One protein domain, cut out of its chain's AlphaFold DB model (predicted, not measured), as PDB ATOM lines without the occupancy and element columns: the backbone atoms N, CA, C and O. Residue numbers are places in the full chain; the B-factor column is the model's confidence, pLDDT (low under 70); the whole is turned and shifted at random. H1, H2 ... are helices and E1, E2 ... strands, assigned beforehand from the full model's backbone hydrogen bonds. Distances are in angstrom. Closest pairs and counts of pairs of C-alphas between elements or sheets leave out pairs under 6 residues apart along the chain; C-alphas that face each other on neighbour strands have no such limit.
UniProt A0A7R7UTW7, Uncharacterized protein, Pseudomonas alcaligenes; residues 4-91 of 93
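AT A GLANCE: This is residues 4 to 91 of the 93 residues of an uncharacterized protein of Pseudomonas alcaligenes (UniProt A0A7R7UTW7). Four helices, H1 to H4, surround the short H5 near the middle, packed crosswise rather than side by side. At one side the first and last strands, E1 and E2, pair as a small two-stranded antiparallel sheet near H1 and H2, while H3 lies at the opposite side. The 88 printed residues hold five named helices and two named strands, in the order E1 H1 H2 H3 H4 H5 E2, and the class is mostly helix. The whole is compact, with a radius of gyration of the C-alphas of 12.3 A, and rounded, spanning 32 by 29 by 26 A.

IN THESE COORDINATES: Find C-alpha 4 at (-27.903, 5.787, -26.217), where E1, residues 4 to 7, begins. H1, residues 13 to 25, runs 18.6 A; H2, residues 29 to 41, runs 18.7 A; H3, residues 48 to 59, runs 16.3 A. Next come H4, residues 64 to 73, 14.3 A, and H5, residues 78 to 83. E2, residues 86 to 90, ends at C-alpha 90, (-31.274, 11.602, -24.942).

HOW THE PARTS SIT: Look first at E1 and E2, antiparallel at 144 degrees: N 6 and O 87 are 2.9 A apart, within hydrogen-bond range. The closest C-alphas of E1 and H1 are those of Ile 5 and Arg 23, 6.6 A. With residues 18 to 22 alone H1 touches H5, at a steep tilt of 48 degrees, closest at C-alphas 22 and 81, 6.8 A. With residues 22 to 25 alone it touches H4, closest at C-alphas 25 and 70, 5.0 A. H2 only just touches H5, with 3 pairs of C-alphas within 8 A, closest at Arg 39 and Leu 82, 5.3 A. H2 also only just touches H3, with 3 such pairs, closest at Leu 38 and Leu 55, 6.5 A. H1 and H3 are apart. In H1, H2, H3, H4 and H5 every O i to N i+4 pair is within hydrogen-bond range.

THE WHOLE: The C-alphas farthest apart, those of Asp 47 and Asn 91, are 34.6 A apart. The printed part has no cut and no long link. Look at residues 90 to 91 for pLDDT under 70.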
ATOM      1  N   ARG A   4     -28.487   6.708 -25.225       80.94
ATOM      2  CA  ARG A   4     -27.903   5.787 -26.217       80.94
ATOM      3  C   ARG A   4     -26.612   6.364 -26.783       80.94
ATOM      4  O   ARG A   4     -26.540   7.558 -27.052       80.94
ATOM      5  N   ILE A   5     -25.616   5.510 -27.009       87.06
ATOM      6  CA  ILE A   5     -24.355   5.892 -27.657       87.06
ATOM      7  C   ILE A   5     -24.567   5.940 -29.175       87.06
ATOM      8  O   ILE A   5     -24.965   4.946 -29.788       87.06
ATOM      9  N   GLN A   6     -24.273   7.076 -29.799       88.12
ATOM     10  CA  GLN A   6     -24.318   7.286 -31.250       88.12
ATOM     11  C   GLN A   6     -22.962   7.766 -31.767       88.12
ATOM     12  O   GLN A   6     -22.258   8.481 -31.064       88.12
ATOM     13  N   ALA A   7     -22.589   7.390 -32.987       88.00
ATOM     14  CA  ALA A   7     -21.387   7.922 -33.622       88.00
ATOM     15  C   ALA A   7     -21.636   9.341 -34.148       88.00
ATOM     16  O   ALA A   7     -22.746   9.658 -34.578       88.00
ATOM     17  N   ARG A   8     -20.611  10.199 -34.116       87.88
ATOM     18  CA  ARG A   8     -20.648  11.474 -34.843       87.88
ATOM     19  C   ARG A   8     -20.482  11.229 -36.348       87.88
ATOM     20  O   ARG A   8     -19.832  10.255 -36.724       87.88
ATOM     21  N   PRO A   9     -20.983  12.136 -37.209       86.31
ATOM     22  CA  PRO A   9     -20.854  12.007 -38.664       86.31
ATOM     23  C   PRO A   9     -19.412  11.914 -39.181       86.31
ATOM     24  O   PRO A   9     -19.188  11.410 -40.271       86.31
ATOM     25  N   ASN A  10     -18.433  12.398 -38.411       87.88
ATOM     26  CA  ASN A  10     -17.012  12.366 -38.752       87.88
ATOM     27  C   ASN A  10     -16.250  11.174 -38.137       87.88
ATOM     28  O   ASN A  10     -15.020  11.198 -38.099       87.88
ATOM     29  N   ALA A  11     -16.946  10.169 -37.594       88.19
ATOM     30  CA  ALA A  11     -16.311   8.949 -37.103       88.19
ATOM     31  C   ALA A  11     -15.678   8.163 -38.267       88.19
ATOM     32  O   ALA A  11     -16.274   8.024 -39.331       88.19
ATOM     33  N   THR A  12     -14.473   7.641 -38.049       91.81
ATOM     34  CA  THR A  12     -13.786   6.741 -38.988       91.81
ATOM     35  C   THR A  12     -14.270   5.310 -38.751       91.81
ATOM     36  O   THR A  12     -14.918   5.041 -37.740       91.81
ATOM     37  N   GLU A  13     -13.936   4.368 -39.632       90.88
ATOM     38  CA  GLU A  13     -14.285   2.952 -39.436       90.88
ATOM     39  C   GLU A  13     -13.735   2.383 -38.120       90.88
ATOM     40  O   GLU A  13     -14.453   1.697 -37.394       90.88
ATOM     41  N   GLU A  14     -12.505   2.748 -37.756       88.56
ATOM     42  CA  GLU A  14     -11.903   2.387 -36.469       88.56
ATOM     43  C   GLU A  14     -12.726   2.936 -35.296       88.56
ATOM     44  O   GLU A  14     -13.097   2.192 -34.386       88.56
ATOM     45  N   HIS A  15     -13.126   4.212 -35.358       90.19
ATOM     46  CA  HIS A  15     -14.002   4.806 -34.349       90.19
ATOM     47  C   HIS A  15     -15.355   4.087 -34.259       90.19
ATOM     48  O   HIS A  15     -15.886   3.916 -33.162       90.19
ATOM     49  N   LEU A  16     -15.930   3.669 -35.390       90.69
ATOM     50  CA  LEU A  16     -17.191   2.928 -35.415       90.69
ATOM     51  C   LEU A  16     -17.048   1.551 -34.756       90.69
ATOM     52  O   LEU A  16     -17.940   1.162 -34.001       90.69
ATOM     53  N   ALA A  17     -15.928   0.855 -34.971       90.62
ATOM     54  CA  ALA A  17     -15.630  -0.408 -34.300       90.62
ATOM     55  C   ALA A  17     -15.512  -0.225 -32.776       90.62
ATOM     56  O   ALA A  17     -16.158  -0.956 -32.020       90.62
ATOM     57  N   THR A  18     -14.780   0.798 -32.315       91.62
ATOM     58  CA  THR A  18     -14.691   1.155 -30.886       91.62
ATOM     59  C   THR A  18     -16.067   1.473 -30.302       91.62
ATOM     60  O   THR A  18     -16.415   0.990 -29.229       91.62
ATOM     61  N   ILE A  19     -16.889   2.254 -31.012       91.75
ATOM     62  CA  ILE A  19     -18.245   2.616 -30.575       91.75
ATOM     63  C   ILE A  19     -19.163   1.387 -30.513       91.75
ATOM     64  O   ILE A  19     -20.000   1.305 -29.614       91.75
ATOM     65  N   GLY A  20     -19.019   0.443 -31.445       91.00
ATOM     66  CA  GLY A  20     -19.722  -0.840 -31.427       91.00
ATOM     67  C   GLY A  20     -19.422  -1.625 -30.152       91.00
ATOM     68  O   GLY A  20     -20.335  -1.885 -29.372       91.00
ATOM     69  N   ARG A  21     -18.139  -1.878 -29.880       92.50
ATOM     70  CA  ARG A  21     -17.677  -2.572 -28.663       92.50
ATOM     71  C   ARG A  21     -18.086  -1.843 -27.382       92.50
ATOM     72  O   ARG A  21     -18.529  -2.455 -26.417       92.50
ATOM     73  N   LEU A  22     -18.022  -0.512 -27.381       91.62
ATOM     74  CA  LEU A  22     -18.451   0.302 -26.246       91.62
ATOM     75  C   LEU A  22     -19.948   0.134 -25.943       91.62
ATOM     76  O   LEU A  22     -20.341   0.131 -24.781       91.62
ATOM     77  N   ARG A  23     -20.801  -0.014 -26.964       90.62
ATOM     78  CA  ARG A  23     -22.232  -0.290 -26.749       90.62
ATOM     79  C   ARG A  23     -22.463  -1.642 -26.080       90.62
ATOM     80  O   ARG A  23     -23.408  -1.747 -25.309       90.62
ATOM     81  N   GLU A  24     -21.621  -2.632 -26.358       89.00
ATOM     82  CA  GLU A  24     -21.677  -3.955 -25.725       89.00
ATOM     83  C   GLU A  24     -21.171  -3.910 -24.275       89.00
ATOM     84  O   GLU A  24     -21.783  -4.508 -23.394       89.00
ATOM     85  N   ALA A  25     -20.115  -3.133 -24.004       89.31
ATOM     86  CA  ALA A  25     -19.564  -2.946 -22.657       89.31
ATOM     87  C   ALA A  25     -20.542  -2.254 -21.687       89.31
ATOM     88  O   ALA A  25     -20.501  -2.470 -20.472       89.31
ATOM     89  N   ILE A  26     -21.409  -1.379 -22.201       90.12
ATOM     90  CA  ILE A  26     -22.356  -0.612 -21.389       90.12
ATOM     91  C   ILE A  26     -23.655  -1.405 -21.209       90.12
ATOM     92  O   ILE A  26     -24.660  -1.196 -21.885       90.12
ATOM     93  N   ASP A  27     -23.615  -2.307 -20.232       80.50
ATOM     94  CA  ASP A  27     -24.697  -3.234 -19.880       80.50
ATOM     95  C   ASP A  27     -25.871  -2.591 -19.117       80.50
ATOM     96  O   ASP A  27     -26.954  -3.175 -19.031       80.50
ATOM     97  N   ASN A  28     -25.695  -1.390 -18.555       86.12
ATOM     98  CA  ASN A  28     -26.734  -0.729 -17.774       86.12
ATOM     99  C   ASN A  28     -26.656   0.814 -17.798       86.12
ATOM    100  O   ASN A  28     -25.601   1.397 -18.072       86.12
ATOM    101  N   PRO A  29     -27.762   1.510 -17.460       88.25
ATOM    102  CA  PRO A  29     -27.823   2.971 -17.509       88.25
ATOM    103  C   PRO A  29     -26.870   3.700 -16.552       88.25
ATOM    104  O   PRO A  29     -26.449   4.806 -16.868       88.25
ATOM    105  N   ALA A  30     -26.517   3.118 -15.403       90.12
ATOM    106  CA  ALA A  30     -25.652   3.776 -14.424       90.12
ATOM    107  C   ALA A  30     -24.191   3.837 -14.901       90.12
ATOM    108  O   ALA A  30     -23.542   4.872 -14.753       90.12
ATOM    109  N   LYS A  31     -23.692   2.774 -15.554       91.69
ATOM    110  CA  LYS A  31     -22.381   2.800 -16.232       91.69
ATOM    111  C   LYS A  31     -22.356   3.812 -17.373       91.69
ATOM    112  O   LYS A  31     -21.360   4.510 -17.547       91.69
ATOM    113  N   LEU A  32     -23.461   3.927 -18.115       91.19
ATOM    114  CA  LEU A  32     -23.587   4.932 -19.167       91.19
ATOM    115  C   LEU A  32     -23.495   6.355 -18.606       91.19
ATOM    116  O   LEU A  32     -22.749   7.164 -19.147       91.19
ATOM    117  N   SER A  33     -24.209   6.652 -17.515       91.31
ATOM    118  CA  SER A  33     -24.116   7.954 -16.842       91.31
ATOM    119  C   SER A  33     -22.696   8.247 -16.366       91.31
ATOM    120  O   SER A  33     -22.169   9.315 -16.661       91.31
ATOM    121  N   LEU A  34     -22.027   7.273 -15.737       93.94
ATOM    122  CA  LEU A  34     -20.634   7.443 -15.320       93.94
ATOM    123  C   LEU A  34     -19.710   7.750 -16.509       93.94
ATOM    124  O   LEU A  34     -18.868   8.638 -16.420       93.94
ATOM    125  N   LEU A  35     -19.864   7.052 -17.637       93.38
ATOM    126  CA  LEU A  35     -19.067   7.321 -18.835       93.38
ATOM    127  C   LEU A  35     -19.305   8.740 -19.382       93.38
ATOM    128  O   LEU A  35     -18.360   9.391 -19.830       93.38
ATOM    129  N   ILE A  36     -20.549   9.229 -19.332       92.38
ATOM    130  CA  ILE A  36     -20.894  10.610 -19.703       92.38
ATOM    131  C   ILE A  36     -20.148  11.601 -18.798       92.38
ATOM    132  O   ILE A  36     -19.508  12.524 -19.306       92.38
ATOM    133  N   ASP A  37     -20.179  11.379 -17.485       93.06
ATOM    134  CA  ASP A  37     -19.555  12.254 -16.486       93.06
ATOM    135  C   ASP A  37     -18.021  12.280 -16.604       93.06
ATOM    136  O   ASP A  37     -17.391  13.349 -16.562       93.06
ATOM    137  N   LEU A  38     -17.410  11.110 -16.821       94.56
ATOM    138  CA  LEU A  38     -15.978  10.976 -17.093       94.56
ATOM    139  C   LEU A  38     -15.599  11.745 -18.361       94.56
ATOM    140  O   LEU A  38     -14.663  12.544 -18.347       94.56
ATOM    141  N   ARG A  39     -16.366  11.578 -19.443       92.88
ATOM    142  CA  ARG A  39     -16.090  12.238 -20.724       92.88
ATOM    143  C   ARG A  39     -16.276  13.750 -20.670       92.88
ATOM    144  O   ARG A  39     -15.512  14.471 -21.304       92.88
ATOM    145  N   ALA A  40     -17.231  14.248 -19.887       91.38
ATOM    146  CA  ALA A  40     -17.389  15.683 -19.644       91.38
ATOM    147  C   ALA A  40     -16.181  16.288 -18.899       91.38
ATOM    148  O   ALA A  40     -15.845  17.462 -19.085       91.38
ATOM    149  N   SER A  41     -15.512  15.483 -18.070       93.56
ATOM    150  CA  SER A  41     -14.330  15.893 -17.306       93.56
ATOM    151  C   SER A  41     -13.017  15.728 -18.075       93.56
ATOM    152  O   SER A  41     -12.065  16.446 -17.766       93.56
ATOM    153  N   PHE A  42     -12.987  14.833 -19.067       93.94
ATOM    154  CA  PHE A  42     -11.799  14.448 -19.826       93.94
ATOM    155  C   PHE A  42     -11.185  15.605 -20.629       93.94
ATOM    156  O   PHE A  42     -11.880  16.341 -21.341       93.94
ATOM    157  N   LYS A  43      -9.861  15.759 -20.540       91.62
ATOM    158  CA  LYS A  43      -9.070  16.765 -21.263       91.62
ATOM    159  C   LYS A  43      -8.003  16.118 -22.146       91.62
ATOM    160  O   LYS A  43      -6.991  15.625 -21.666       91.62
ATOM    161  N   HIS A  44      -8.172  16.255 -23.461       85.81
ATOM    162  CA  HIS A  44      -7.266  15.692 -24.472       85.81
ATOM    163  C   HIS A  44      -5.819  16.226 -24.450       85.81
ATOM    164  O   HIS A  44      -4.950  15.604 -25.046       85.81
ATOM    165  N   HIS A  45      -5.555  17.377 -23.823       87.81
ATOM    166  CA  HIS A  45      -4.229  18.012 -23.827       87.81
ATOM    167  C   HIS A  45      -3.318  17.572 -22.671       87.81
ATOM    168  O   HIS A  45      -2.166  17.994 -22.623       87.81
ATOM    169  N   ARG A  46      -3.823  16.788 -21.709       87.19
ATOM    170  CA  ARG A  46      -3.020  16.287 -20.588       87.19
ATOM    171  C   ARG A  46      -2.408  14.934 -20.932       87.19
ATOM    172  O   ARG A  46      -2.966  14.178 -21.725       87.19
ATOM    173  N   ASP A  47      -1.275  14.633 -20.304       94.25
ATOM    174  CA  ASP A  47      -0.721  13.281 -20.314       94.25
ATOM    175  C   ASP A  47      -1.752  12.269 -19.781       94.25
ATOM    176  O   ASP A  47      -2.486  12.563 -18.832       94.25
ATOM    177  N   TRP A  48      -1.799  11.078 -20.390       93.50
ATOM    178  CA  TRP A  48      -2.827  10.087 -20.078       93.50
ATOM    179  C   TRP A  48      -2.755   9.606 -18.629       93.50
ATOM    180  O   TRP A  48      -3.794   9.552 -17.984       93.50
ATOM    181  N   GLN A  49      -1.570   9.314 -18.085       93.81
ATOM    182  CA  GLN A  49      -1.461   8.810 -16.708       93.81
ATOM    183  C   GLN A  49      -1.942   9.856 -15.699       93.81
ATOM    184  O   GLN A  49      -2.608   9.545 -14.708       93.81
ATOM    185  N   THR A  50      -1.624  11.123 -15.969       94.38
ATOM    186  CA  THR A  50      -2.078  12.246 -15.145       94.38
ATOM    187  C   THR A  50      -3.591  12.434 -15.237       94.38
ATOM    188  O   THR A  50      -4.254  12.631 -14.217       94.38
ATOM    189  N   GLU A  51      -4.147  12.362 -16.445       95.50
ATOM    190  CA  GLU A  51      -5.577  12.540 -16.685       95.50
ATOM    191  C   GLU A  51      -6.409  11.379 -16.135       95.50
ATOM    192  O   GLU A  51      -7.435  11.609 -15.500       95.50
ATOM    193  N   GLU A  52      -5.948  10.143 -16.308       94.38
ATOM    194  CA  GLU A  52      -6.572   8.945 -15.752       94.38
ATOM    195  C   GLU A  52      -6.663   9.036 -14.229       94.38
ATOM    196  O   GLU A  52      -7.753   8.903 -13.668       94.38
ATOM    197  N   ARG A  53      -5.554   9.372 -13.554       94.25
ATOM    198  CA  ARG A  53      -5.554   9.571 -12.099       94.25
ATOM    199  C   ARG A  53      -6.508  10.688 -11.676       94.25
ATOM    200  O   ARG A  53      -7.294  10.495 -10.754       94.25
ATOM    201  N   TYR A  54      -6.511  11.817 -12.386       94.44
ATOM    202  CA  TYR A  54      -7.454  12.910 -12.128       94.44
ATOM    203  C   TYR A  54      -8.920  12.469 -12.259       94.44
ATOM    204  O   TYR A  54      -9.746  12.840 -11.426       94.44
ATOM    205  N   LEU A  55      -9.263  11.685 -13.284       94.06
ATOM    206  CA  LEU A  55     -10.626  11.198 -13.500       94.06
ATOM    207  C   LEU A  55     -11.063  10.230 -12.394       94.06
ATOM    208  O   LEU A  55     -12.175  10.368 -11.877       94.06
ATOM    209  N   ILE A  56     -10.184   9.305 -11.998       92.56
ATOM    210  CA  ILE A  56     -10.421   8.379 -10.883       92.56
ATOM    211  C   ILE A  56     -10.665   9.170  -9.587       92.56
ATOM    212  O   ILE A  56     -11.694   8.986  -8.929       92.56
ATOM    213  N   ASP A  57      -9.768  10.105  -9.264       93.19
ATOM    214  CA  ASP A  57      -9.802  10.880  -8.021       93.19
ATOM    215  C   ASP A  57     -10.967  11.871  -7.958       93.19
ATOM    216  O   ASP A  57     -11.489  12.143  -6.876       93.19
ATOM    217  N   ARG A  58     -11.380  12.435  -9.099       92.81
ATOM    218  CA  ARG A  58     -12.481  13.401  -9.168       92.81
ATOM    219  C   ARG A  58     -13.837  12.736  -8.997       92.81
ATOM    220  O   ARG A  58     -14.687  13.280  -8.298       92.81
ATOM    221  N   HIS A  59     -14.059  11.616  -9.681       91.94
ATOM    222  CA  HIS A  59     -15.382  10.992  -9.722       91.94
ATOM    223  C   HIS A  59     -15.621  10.045  -8.553       91.94
ATOM    224  O   HIS A  59     -16.765   9.920  -8.127       91.94
ATOM    225  N   LYS A  60     -14.572   9.383  -8.033       89.12
ATOM    226  CA  LYS A  60     -14.635   8.432  -6.899       89.12
ATOM    227  C   LYS A  60     -15.846   7.490  -6.950       89.12
ATOM    228  O   LYS A  60     -16.438   7.157  -5.924       89.12
ATOM    229  N   SER A  61     -16.251   7.095  -8.154       91.81
ATOM    230  CA  SER A  61     -17.487   6.350  -8.345       91.81
ATOM    231  C   SER A  61     -17.274   4.882  -7.978       91.81
ATOM    232  O   SER A  61     -16.342   4.266  -8.501       91.81
ATOM    233  N   PRO A  62     -18.155   4.270  -7.165       92.56
ATOM    234  CA  PRO A  62     -18.079   2.838  -6.869       92.56
ATOM    235  C   PRO A  62     -18.309   1.970  -8.117       92.56
ATOM    236  O   PRO A  62     -17.961   0.794  -8.126       92.56
ATOM    237  N   LEU A  63     -18.874   2.543  -9.187       93.06
ATOM    238  CA  LEU A  63     -19.088   1.860 -10.462       93.06
ATOM    239  C   LEU A  63     -17.852   1.878 -11.366       93.06
ATOM    240  O   LEU A  63     -17.841   1.163 -12.367       93.06
ATOM    241  N   LEU A  64     -16.819   2.662 -11.040       93.19
ATOM    242  CA  LEU A  64     -15.641   2.819 -11.892       93.19
ATOM    243  C   LEU A  64     -14.883   1.500 -12.113       93.19
ATOM    244  O   LEU A  64     -14.642   1.179 -13.273       93.19
ATOM    245  N   PRO A  65     -14.588   0.677 -11.083       94.06
ATOM    246  CA  PRO A  65     -13.940  -0.616 -11.307       94.06
ATOM    247  C   PRO A  65     -14.771  -1.536 -12.209       94.06
ATOM    248  O   PRO A  65     -14.244  -2.158 -13.123       94.06
ATOM    249  N   SER A  66     -16.092  -1.574 -12.004       94.75
ATOM    250  CA  SER A  66     -16.994  -2.387 -12.827       94.75
ATOM    251  C   SER A  66     -17.063  -1.897 -14.276       94.75
ATOM    252  O   SER A  66     -17.121  -2.713 -15.194       94.75
ATOM    253  N   LEU A  67     -17.036  -0.578 -14.496       94.38
ATOM    254  CA  LEU A  67     -16.956   0.009 -15.832       94.38
ATOM    255  C   LEU A  67     -15.647  -0.389 -16.527       94.38
ATOM    256  O   LEU A  67     -15.698  -0.828 -17.670       94.38
ATOM    257  N   LEU A  68     -14.505  -0.278 -15.842       93.69
ATOM    258  CA  LEU A  68     -13.196  -0.645 -16.392       93.69
ATOM    259  C   LEU A  68     -13.144  -2.118 -16.815       93.69
ATOM    260  O   LEU A  68     -12.727  -2.405 -17.932       93.69
ATOM    261  N   VAL A  69     -13.656  -3.027 -15.981       95.06
ATOM    262  CA  VAL A  69     -13.739  -4.463 -16.307       95.06
ATOM    263  C   VAL A  69     -14.601  -4.711 -17.547       95.06
ATOM    264  O   VAL A  69     -14.226  -5.491 -18.418       95.06
ATOM    265  N   SER A  70     -15.756  -4.046 -17.664       95.06
ATOM    266  CA  SER A  70     -16.614  -4.198 -18.847       95.06
ATOM    267  C   SER A  70     -15.965  -3.660 -20.124       95.06
ATOM    268  O   SER A  70     -16.145  -4.246 -21.189       95.06
ATOM    269  N   LEU A  71     -15.221  -2.558 -20.026       94.62
ATOM    270  CA  LEU A  71     -14.474  -1.986 -21.145       94.62
ATOM    271  C   LEU A  71     -13.350  -2.926 -21.605       94.62
ATOM    272  O   LEU A  71     -13.248  -3.224 -22.795       94.62
ATOM    273  N   GLU A  72     -12.575  -3.462 -20.661       94.12
ATOM    274  CA  GLU A  72     -11.513  -4.434 -20.929       94.12
ATOM    275  C   GLU A  72     -12.058  -5.710 -21.584       94.12
ATOM    276  O   GLU A  72     -11.527  -6.148 -22.604       94.12
ATOM    277  N   ALA A  73     -13.167  -6.258 -21.074       93.88
ATOM    278  CA  ALA A  73     -13.823  -7.431 -21.656       93.88
ATOM    279  C   ALA A  73     -14.301  -7.198 -23.102       93.88
ATOM    280  O   ALA A  73     -14.320  -8.128 -23.906       93.88
ATOM    281  N   ALA A  74     -14.657  -5.957 -23.443       92.50
ATOM    282  CA  ALA A  74     -15.023  -5.555 -24.799       92.50
ATOM    283  C   ALA A  74     -13.811  -5.161 -25.668       92.50
ATOM    284  O   ALA A  74     -13.990  -4.781 -26.825       92.50
ATOM    285  N   GLY A  75     -12.585  -5.220 -25.138       93.50
ATOM    286  CA  GLY A  75     -11.368  -4.835 -25.853       93.50
ATOM    287  C   GLY A  75     -11.311  -3.343 -26.190       93.50
ATOM    288  O   GLY A  75     -10.864  -2.979 -27.280       93.50
ATOM    289  N   VAL A  76     -11.821  -2.489 -25.297       93.81
ATOM    290  CA  VAL A  76     -11.773  -1.026 -25.405       93.81
ATOM    291  C   VAL A  76     -11.124  -0.473 -24.144       93.81
ATOM    292  O   VAL A  76     -11.591  -0.720 -23.040       93.81
ATOM    293  N   SER A  77     -10.060   0.308 -24.276       93.44
ATOM    294  CA  SER A  77      -9.468   1.012 -23.136       93.44
ATOM    295  C   SER A  77     -10.342   2.192 -22.693       93.44
ATOM    296  O   SER A  77     -11.085   2.780 -23.485       93.44
ATOM    297  N   LEU A  78     -10.207   2.618 -21.430       93.62
ATOM    298  CA  LEU A  78     -10.878   3.832 -20.953       93.62
ATOM    299  C   LEU A  78     -10.518   5.046 -21.824       93.62
ATOM    300  O   LEU A  78     -11.389   5.843 -22.165       93.62
ATOM    301  N   ARG A  79      -9.254   5.164 -22.242       94.19
ATOM    302  CA  ARG A  79      -8.798   6.252 -23.112       94.19
ATOM    303  C   ARG A  79      -9.561   6.289 -24.433       94.19
ATOM    304  O   ARG A  79     -10.032   7.357 -24.816       94.19
ATOM    305  N   GLU A  80      -9.692   5.150 -25.108       92.56
ATOM    306  CA  GLU A  80     -10.432   5.036 -26.372       92.56
ATOM    307  C   GLU A  80     -11.919   5.348 -26.186       92.56
ATOM    308  O   GLU A  80     -12.506   6.087 -26.977       92.56
ATOM    309  N   ALA A  81     -12.524   4.849 -25.105       92.31
ATOM    310  CA  ALA A  81     -13.920   5.130 -24.784       92.31
ATOM    311  C   ALA A  81     -14.187   6.636 -24.598       92.31
ATOM    312  O   ALA A  81     -15.238   7.142 -25.004       92.31
ATOM    313  N   LEU A  82     -13.240   7.366 -23.998       93.44
ATOM    314  CA  LEU A  82     -13.355   8.806 -23.754       93.44
ATOM    315  C   LEU A  82     -13.002   9.652 -24.987       93.44
ATOM    316  O   LEU A  82     -13.598  10.718 -25.181       93.44
ATOM    317  N   SER A  83     -12.075   9.187 -25.830       90.06
ATOM    318  CA  SER A  83     -11.595   9.918 -27.008       90.06
ATOM    319  C   SER A  83     -12.441   9.715 -28.266       90.06
ATOM    320  O   SER A  83     -12.436  10.587 -29.138       90.06
ATOM    321  N   ALA A  84     -13.191   8.612 -28.362       87.50
ATOM    322  CA  ALA A  84     -13.985   8.294 -29.541       87.50
ATOM    323  C   ALA A  84     -14.998   9.414 -29.884       87.50
ATOM    324  O   ALA A  84     -15.645   9.976 -28.989       87.50
ATOM    325  N   PRO A  85     -15.201   9.747 -31.174       86.69
ATOM    326  CA  PRO A  85     -16.133  10.782 -31.616       86.69
ATOM    327  C   PRO A  85     -17.586  10.284 -31.550       86.69
ATOM    328  O   PRO A  85     -18.223   9.999 -32.562       86.69
ATOM    329  N   LEU A  86     -18.133  10.198 -30.338       86.81
ATOM    330  CA  LEU A  86     -19.512   9.777 -30.078       86.81
ATOM    331  C   LEU A  86     -20.382  10.894 -29.479       86.81
ATOM    332  O   LEU A  86     -19.884  11.915 -28.990       86.81
ATOM    333  N   LEU A  87     -21.694  10.690 -29.518       84.56
ATOM    334  CA  LEU A  87     -22.739  11.483 -28.880       84.56
ATOM    335  C   LEU A  87     -23.554  10.583 -27.953       84.56
ATOM    336  O   LEU A  87     -23.720   9.389 -28.209       84.56
ATOM    337  N   PHE A  88     -24.097  11.175 -26.896       82.50
ATOM    338  CA  PHE A  88     -25.056  10.517 -26.022       82.50
ATOM    339  C   PHE A  88     -26.440  11.065 -26.351       82.50
ATOM    340  O   PHE A  88     -26.786  12.177 -25.964       82.50
ATOM    341  N   ALA A  89     -27.215  10.307 -27.121       72.88
ATOM    342  CA  ALA A  89     -28.569  10.698 -27.471       72.88
ATOM    343  C   ALA A  89     -29.481  10.538 -26.253       72.88
ATOM    344  O   ALA A  89     -29.562   9.455 -25.666       72.88
ATOM    345  N   MET A  90     -30.172  11.617 -25.894       67.25
ATOM    346  CA  MET A  90     -31.274  11.602 -24.942       67.25
ATOM    347  C   MET A  90     -32.569  11.506 -25.739       67.25
ATOM    348  O   MET A  90     -32.902  12.429 -26.475       67.25
ATOM    349  N   ASN A  91     -33.318  10.412 -25.595       53.66
ATOM    350  CA  ASN A  91     -34.696  10.413 -26.083       53.66
ATOM    351  C   ASN A  91     -35.504  11.372 -25.195       53.66
ATOM    352  O   ASN A  91     -35.877  10.999 -24.075       53.66
TER     353      ASN A  91